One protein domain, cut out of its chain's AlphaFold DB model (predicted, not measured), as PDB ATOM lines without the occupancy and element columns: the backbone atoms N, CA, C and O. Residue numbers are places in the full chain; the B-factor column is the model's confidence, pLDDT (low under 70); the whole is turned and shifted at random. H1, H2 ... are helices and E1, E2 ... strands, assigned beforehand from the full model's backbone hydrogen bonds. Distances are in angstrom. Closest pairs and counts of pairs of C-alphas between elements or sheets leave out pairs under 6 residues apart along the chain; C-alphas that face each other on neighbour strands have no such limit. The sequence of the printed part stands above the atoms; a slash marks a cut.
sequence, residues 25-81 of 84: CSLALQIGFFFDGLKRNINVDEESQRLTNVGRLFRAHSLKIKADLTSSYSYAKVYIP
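What this domain is: This is residues 25 to 81 of the 84 residues of an uncharacterized protein of Pectobacterium versatile (UniProt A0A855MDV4). A long, narrow ribbon of two parallel strands, E1 and E2, lies side by side, with the short helix H2 packed on it near the strands' last residues and H1 beyond that end. From H2, residues 61 to 72 lead back along the ribbon to the start of E2. The printed part has 57 residues, with two named strands and two named helices in the order E1, H1, H2, E2; the class is mixed, helices and strands. The whole is a loose rod, with a radius of gyration of the C-alphas of 13.8 A and spans of 44 by 17 by 14 A.

How they stand to each other: Start at E1, residues 28 to 35, and set it beside E2, residues 73 to 80: they are parallel neighbours, with 17 degrees between their directions. Look for N 30 and O 74, 2.9 A apart, and N 76 and O 30, 2.8 A apart, both within hydrogen-bond range. Next come H1, residues 42 to 47, and H2, residues 53 to 60, which are close but not clearly touching: their closest C-alphas, of Ile 42 and Gly 55, are 5.8 A apart. Their lines are about perpendicular, at 88 degrees. The closest C-alphas of E1 and H2 are those of Phe 34 and Phe 58, 6.3 A apart; those of H2 and E2 are Phe 58 and Tyr 79, 6.7 A apart. H1 and E2 are only just apart, at 8.3 A. E1, H1, H2 and E2 make a strand-helix-strand unit, two parallel strands with helices between them in the chain, and its crossover is right-handed. In H2 every O i to N i+4 pair is within hydrogen-bond range; in H1, 1 of 2 is.

Where its parts are: Find C-alpha 28 at (172.919, 168.780, 220.918); from there E1 runs 22.4 A to C-alpha 35. H1, residues 42 to 47, is 8.9 A long, and H2 runs 10.4 A from C-alpha 53 at (150.445, 165.626, 234.149) to C-alpha 60. E2 runs 23.0 A from C-alpha 73 to C-alpha 80 at (155.236, 155.840, 226.487).

The domain as a whole: The two C-alphas farthest apart, of Cys 25 and Ser 48, are 44.8 A apart. The printed part has no cut; the link from H2 to E2, 12 residues, is long. Look in the B-factor column for pLDDT under 70 at residues 25 to 26 and 69.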
ATOM      1  N   CYS A  25     180.287 173.930 215.306       60.03
ATOM      2  CA  CYS A  25     179.050 173.335 214.771       60.03
ATOM      3  C   CYS A  25     178.552 172.142 215.619       60.03
ATOM      4  O   CYS A  25     178.602 170.987 215.207       60.03
ATOM      5  N   SER A  26     178.125 172.418 216.838       67.38
ATOM      6  CA  SER A  26     177.840 171.479 217.901       67.38
ATOM      7  C   SER A  26     176.347 171.571 218.102       67.38
ATOM      8  O   SER A  26     175.796 172.586 218.528       67.38
ATOM      9  N   LEU A  27     175.687 170.517 217.650       76.38
ATOM     10  CA  LEU A  27     174.255 170.364 217.741       76.38
ATOM     11  C   LEU A  27     173.987 169.301 218.795       76.38
ATOM     12  O   LEU A  27     174.315 168.131 218.602       76.38
ATOM     13  N   ALA A  28     173.388 169.707 219.906       83.94
ATOM     14  CA  ALA A  28     172.919 168.780 220.918       83.94
ATOM     15  C   ALA A  28     171.491 168.333 220.582       83.94
ATOM     16  O   ALA A  28     170.597 169.154 220.359       83.94
ATOM     17  N   LEU A  29     171.267 167.020 220.556       89.00
ATOM     18  CA  LEU A  29     169.930 166.439 220.485       89.00
ATOM     19  C   LEU A  29     169.424 166.181 221.904       89.00
ATOM     20  O   LEU A  29     169.954 165.327 222.611       89.00
ATOM     21  N   GLN A  30     168.382 166.901 222.311       92.00
ATOM     22  CA  GLN A  30     167.671 166.648 223.559       92.00
ATOM     23  C   GLN A  30     166.463 165.756 223.286       92.00
ATOM     24  O   GLN A  30     165.609 166.094 222.466       92.00
ATOM     25  N   ILE A  31     166.390 164.616 223.971       95.62
ATOM     26  CA  ILE A  31     165.279 163.672 223.835       95.62
ATOM     27  C   ILE A  31     164.535 163.583 225.163       95.62
ATOM     28  O   ILE A  31     165.086 163.119 226.160       95.62
ATOM     29  N   GLY A  32     163.275 164.013 225.173       96.38
ATOM     30  CA  GLY A  32     162.382 163.828 226.312       96.38
ATOM     31  C   GLY A  32     161.635 162.497 226.229       96.38
ATOM     32  O   GLY A  32     160.874 162.280 225.286       96.38
ATOM     33  N   PHE A  33     161.809 161.629 227.225       97.81
ATOM     34  CA  PHE A  33     161.015 160.408 227.390       97.81
ATOM     35  C   PHE A  33     159.951 160.613 228.468       97.81
ATOM     36  O   PHE A  33     160.268 160.999 229.593       97.81
ATOM     37  N   PHE A  34     158.692 160.349 228.126       97.69
ATOM     38  CA  PHE A  34     157.540 160.620 228.981       97.69
ATOM     39  C   PHE A  34     156.775 159.325 229.248       97.69
ATOM     40  O   PHE A  34     156.015 158.871 228.397       97.69
ATOM     41  N   PHE A  35     156.992 158.738 230.425       97.56
ATOM     42  CA  PHE A  35     156.327 157.516 230.882       97.56
ATOM     43  C   PHE A  35     155.069 157.867 231.669       97.56
ATOM     44  O   PHE A  35     155.159 158.511 232.716       97.56
ATOM     45  N   ASP A  36     153.904 157.478 231.164       96.81
ATOM     46  CA  ASP A  36     152.635 157.800 231.811       96.81
ATOM     47  C   ASP A  36     152.250 156.807 232.922       96.81
ATOM     48  O   ASP A  36     152.854 155.748 233.097       96.81
ATOM     49  N   GLY A  37     151.229 157.166 233.699       93.81
ATOM     50  CA  GLY A  37     150.710 156.350 234.789       93.81
ATOM     51  C   GLY A  37     150.024 155.067 234.315       93.81
ATOM     52  O   GLY A  37     149.603 154.953 233.171       93.81
ATOM     53  N   LEU A  38     149.861 154.104 235.226       95.12
ATOM     54  CA  LEU A  38     149.205 152.817 234.970       95.12
ATOM     55  C   LEU A  38     147.861 152.981 234.232       95.12
ATOM     56  O   LEU A  38     147.020 153.781 234.654       95.12
ATOM     57  N   LYS A  39     147.652 152.194 233.167       93.00
ATOM     58  CA  LYS A  39     146.454 152.216 232.308       93.00
ATOM     59  C   LYS A  39     146.146 153.582 231.675       93.00
ATOM     60  O   LYS A  39     144.986 153.867 231.382       93.00
ATOM     61  N   ARG A  40     147.156 154.436 231.479       94.38
ATOM     62  CA  ARG A  40     147.003 155.740 230.816       94.38
ATOM     63  C   ARG A  40     147.530 155.724 229.401       94.38
ATOM     64  O   ARG A  40     148.564 155.124 229.109       94.38
ATOM     65  N   ASN A  41     146.796 156.394 228.527       94.00
ATOM     66  CA  ASN A  41     147.138 156.538 227.128       94.00
ATOM     67  C   ASN A  41     146.634 157.890 226.642       94.00
ATOM     68  O   ASN A  41     145.432 158.142 226.630       94.00
ATOM     69  N   ILE A  42     147.557 158.728 226.183       93.56
ATOM     70  CA  ILE A  42     147.262 160.095 225.769       93.56
ATOM     71  C   ILE A  42     146.156 160.200 224.711       93.56
ATOM     72  O   ILE A  42     145.341 161.111 224.803       93.56
ATOM     73  N   ASN A  43     146.082 159.261 223.762       90.19
ATOM     74  CA  ASN A  43     145.089 159.298 222.687       90.19
ATOM     75  C   ASN A  43     143.674 158.999 223.212       90.19
ATOM     76  O   ASN A  43     142.708 159.566 222.723       90.19
ATOM     77  N   VAL A  44     143.555 158.139 224.231       91.56
ATOM     78  CA  VAL A  44     142.266 157.769 224.850       91.56
ATOM     79  C   VAL A  44     141.857 158.786 225.920       91.56
ATOM     80  O   VAL A  44     140.701 159.197 226.024       91.56
ATOM     81  N   ASP A  45     142.816 159.216 226.739       90.81
ATOM     82  CA  ASP A  45     142.579 160.155 227.834       90.81
ATOM     83  C   ASP A  45     142.276 161.579 227.320       90.81
ATOM     84  O   ASP A  45     141.646 162.363 228.032       90.81
ATOM     85  N   GLU A  46     142.680 161.935 226.093       88.25
ATOM     86  CA  GLU A  46     142.357 163.230 225.475       88.25
ATOM     87  C   GLU A  46     140.863 163.373 225.155       88.25
ATOM     88  O   GLU A  46     140.261 164.392 225.509       88.25
ATOM     89  N   GLU A  47     140.243 162.342 224.575       87.88
ATOM     90  CA  GLU A  47     138.811 162.340 224.239       87.88
ATOM     91  C   GLU A  47     137.932 162.538 225.480       87.88
ATOM     92  O   GLU A  47     136.907 163.215 225.439       87.88
ATOM     93  N   SER A  48     138.373 161.996 226.618       89.69
ATOM     94  CA  SER A  48     137.671 162.101 227.900       89.69
ATOM     95  C   SER A  48     138.097 163.299 228.759       89.69
ATOM     96  O   SER A  48     137.586 163.459 229.868       89.69
ATOM     97  N   GLN A  49     139.018 164.148 228.280       87.56
ATOM     98  CA  GLN A  49     139.600 165.274 229.032       87.56
ATOM     99  C   GLN A  49     140.288 164.859 230.351       87.56
ATOM    100  O   GLN A  49     140.353 165.628 231.313       87.56
ATOM    101  N   ARG A  50     140.851 163.644 230.414       92.06
ATOM    102  CA  ARG A  50     141.508 163.073 231.609       92.06
ATOM    103  C   ARG A  50     143.024 162.942 231.466       92.06
ATOM    104  O   ARG A  50     143.634 162.086 232.103       92.06
ATOM    105  N   LEU A  51     143.640 163.817 230.673       94.88
ATOM    106  CA  LEU A  51     145.092 163.856 230.498       94.88
ATOM    107  C   LEU A  51     145.825 163.998 231.835       94.88
ATOM    108  O   LEU A  51     145.576 164.944 232.595       94.88
ATOM    109  N   THR A  52     146.780 163.101 232.072       95.94
ATOM    110  CA  THR A  52     147.690 163.155 233.219       95.94
ATOM    111  C   THR A  52     148.669 164.321 233.099       95.94
ATOM    112  O   THR A  52     148.836 164.925 232.037       95.94
ATOM    113  N   ASN A  53     149.381 164.623 234.185       96.75
ATOM    114  CA  ASN A  53     150.445 165.626 234.149       96.75
ATOM    115  C   ASN A  53     151.578 165.237 233.187       96.75
ATOM    116  O   ASN A  53     152.131 166.117 232.533       96.75
ATOM    117  N   VAL A  54     151.878 163.942 233.043       96.94
ATOM    118  CA  VAL A  54     152.876 163.465 232.077       96.94
ATOM    119  C   VAL A  54     152.395 163.701 230.648       96.94
ATOM    120  O   VAL A  54     153.133 164.278 229.853       96.94
ATOM    121  N   GLY A  55     151.145 163.343 230.333       95.94
ATOM    122  CA  GLY A  55     150.553 163.620 229.024       95.94
ATOM    123  C   GLY A  55     150.536 165.118 228.702       95.94
ATOM    124  O   GLY A  55     150.910 165.526 227.602       95.94
ATOM    125  N   ARG A  56     150.197 165.967 229.681       95.94
ATOM    126  CA  ARG A  56     150.248 167.435 229.538       95.94
ATOM    127  C   ARG A  56     151.668 167.937 229.268       95.94
ATOM    128  O   ARG A  56     151.861 168.744 228.361       95.94
ATOM    129  N   LEU A  57     152.660 167.436 230.006       96.81
ATOM    130  CA  LEU A  57     154.062 167.813 229.835       96.81
ATOM    131  C   LEU A  57     154.599 167.375 228.466       96.81
ATOM    132  O   LEU A  57     155.240 168.168 227.779       96.81
ATOM    133  N   PHE A  58     154.275 166.157 228.026       96.62
ATOM    134  CA  PHE A  58     154.625 165.670 226.692       96.62
ATOM    135  C   PHE A  58     154.052 166.573 225.594       96.62
ATOM    136  O   PHE A  58     154.753 166.897 224.632       96.62
ATOM    137  N   ARG A  59     152.799 167.026 225.723       93.81
ATOM    138  CA  ARG A  59     152.193 167.954 224.752       93.81
ATOM    139  C   ARG A  59     152.897 169.302 224.726       93.81
ATOM    140  O   ARG A  59     153.184 169.791 223.638       93.81
ATOM    141  N   ALA A  60     153.202 169.856 225.898       94.81
ATOM    142  CA  ALA A  60     153.893 171.135 226.029       94.81
ATOM    143  C   ALA A  60     155.360 171.083 225.561       94.81
ATOM    144  O   ALA A  60     155.913 172.106 225.161       94.81
ATOM    145  N   HIS A  61     156.001 169.909 225.584       94.25
ATOM    146  CA  HIS A  61     157.383 169.766 225.140       94.25
ATOM    147  C   HIS A  61     157.520 170.005 223.628       94.25
ATOM    148  O   HIS A  61     156.740 169.491 222.821       94.25
ATOM    149  N   SER A  62     158.535 170.769 223.228       89.12
ATOM    150  CA  SER A  62     158.769 171.102 221.820       89.12
ATOM    151  C   SER A  62     159.236 169.884 221.020       89.12
ATOM    152  O   SER A  62     160.063 169.107 221.485       89.12
ATOM    153  N   LEU A  63     158.738 169.735 219.791       90.44
ATOM    154  CA  LEU A  63     159.291 168.808 218.802       90.44
ATOM    155  C   LEU A  63     159.945 169.636 217.696       90.44
ATOM    156  O   LEU A  63     159.255 170.211 216.858       90.44
ATOM    157  N   LYS A  64     161.275 169.724 217.725       88.06
ATOM    158  CA  LYS A  64     162.084 170.514 216.789       88.06
ATOM    159  C   LYS A  64     163.291 169.691 216.352       88.06
ATOM    160  O   LYS A  64     164.409 169.901 216.812       88.06
ATOM    161  N   ILE A  65     163.036 168.717 215.479       79.38
ATOM    162  CA  ILE A  65     164.053 167.772 214.990       79.38
ATOM    163  C   ILE A  65     165.121 168.494 214.154       79.38
ATOM    164  O   ILE A  65     166.284 168.107 214.159       79.38
ATOM    165  N   LYS A  66     164.740 169.576 213.464       79.88
ATOM    166  CA  LYS A  66     165.675 170.478 212.786       79.88
ATOM    167  C   LYS A  66     165.903 171.701 213.668       79.88
ATOM    168  O   LYS A  66     164.936 172.359 214.047       79.88
ATOM    169  N   ALA A  67     167.161 171.967 214.000       74.50
ATOM    170  CA  ALA A  67     167.546 173.177 214.708       74.50
ATOM    171  C   ALA A  67     167.552 174.375 213.754       74.50
ATOM    172  O   ALA A  67     167.936 174.247 212.589       74.50
ATOM    173  N   ASP A  68     167.132 175.530 214.262       76.12
ATOM    174  CA  ASP A  68     167.295 176.800 213.561       76.12
ATOM    175  C   ASP A  68     168.790 177.109 213.388       76.12
ATOM    176  O   ASP A  68     169.614 176.670 214.190       76.12
ATOM    177  N   LEU A  69     169.149 177.896 212.370       68.44
ATOM    178  CA  LEU A  69     170.550 178.239 212.061       68.44
ATOM    179  C   LEU A  69     171.295 178.898 213.236       68.44
ATOM    180  O   LEU A  69     172.519 178.858 213.290       68.44
ATOM    181  N   THR A  70     170.556 179.501 214.166       71.50
ATOM    182  CA  THR A  70     171.070 180.166 215.370       71.50
ATOM    183  C   THR A  70     171.009 179.292 216.628       71.50
ATOM    184  O   THR A  70     171.436 179.733 217.692       71.50
ATOM    185  N   SER A  71     170.465 178.073 216.545       71.50
ATOM    186  CA  SER A  71     170.264 177.179 217.689       71.50
ATOM    187  C   SER A  71     171.337 176.096 217.754       71.50
ATOM    188  O   SER A  71     171.572 175.372 216.791       71.50
ATOM    189  N   SER A  72     171.907 175.894 218.942       82.00
ATOM    190  CA  SER A  72     172.788 174.754 219.243       82.00
ATOM    191  C   SER A  72     172.024 173.495 219.675       82.00
ATOM    192  O   SER A  72     172.636 172.491 220.032       82.00
ATOM    193  N   TYR A  73     170.686 173.528 219.665       83.50
ATOM    194  CA  TYR A  73     169.840 172.441 220.158       83.50
ATOM    195  C   TYR A  73     168.765 172.027 219.155       83.50
ATOM    196  O   TYR A  73     168.090 172.865 218.550       83.50
ATOM    197  N   SER A  74     168.564 170.714 219.064       90.38
ATOM    198  CA  SER A  74     167.395 170.065 218.470       90.38
ATOM    199  C   SER A  74     166.657 169.272 219.548       90.38
ATOM    200  O   SER A  74     167.258 168.823 220.524       90.38
ATOM    201  N   TYR A  75     165.346 169.120 219.385       93.44
ATOM    202  CA  TYR A  75     164.469 168.520 220.386       93.44
ATOM    203  C   TYR A  75     163.634 167.406 219.767       93.44
ATOM    204  O   TYR A  75     162.933 167.615 218.772       93.44
ATOM    205  N   ALA A  76     163.664 166.241 220.400       95.25
ATOM    206  CA  ALA A  76     162.777 165.126 220.131       95.25
ATOM    207  C   ALA A  76     162.025 164.743 221.408       95.25
ATOM    208  O   ALA A  76     162.471 164.997 222.527       95.25
ATOM    209  N   LYS A  77     160.867 164.110 221.242       97.06
ATOM    210  CA  LYS A  77     160.076 163.613 222.364       97.06
ATOM    211  C   LYS A  77     159.427 162.287 222.031       97.06
ATOM    212  O   LYS A  77     158.990 162.079 220.903       97.06
ATOM    213  N   VAL A  78     159.337 161.427 223.034       97.44
ATOM    214  CA  VAL A  78     158.709 160.112 222.950       97.44
ATOM    215  C   VAL A  78     157.763 159.957 224.131       97.44
ATOM    216  O   VAL A  78     158.162 160.144 225.281       97.44
ATOM    217  N   TYR A  79     156.511 159.619 223.842       97.62
ATOM    218  CA  TYR A  79     155.518 159.274 224.850       97.62
ATOM    219  C   TYR A  79     155.388 157.760 224.948       97.62
ATOM    220  O   TYR A  79     155.330 157.071 223.929       97.62
ATOM    221  N   ILE A  80     155.333 157.259 226.176       97.81
ATOM    222  CA  ILE A  80     155.236 155.840 226.487       97.81
ATOM    223  C   ILE A  80     153.985 155.666 227.353       97.81
ATOM    224  O   ILE A  80     153.941 156.212 228.461       97.81
ATOM    225  N   PRO A  81     152.954 154.959 226.853       96.31
ATOM    226  CA  PRO A  81     151.727 154.749 227.607       96.31
ATOM    227  C   PRO A  81     151.991 153.893 228.846       96.31
ATOM    228  O   PRO A  81     152.960 153.133 228.915       96.31
TER     229      PRO A  81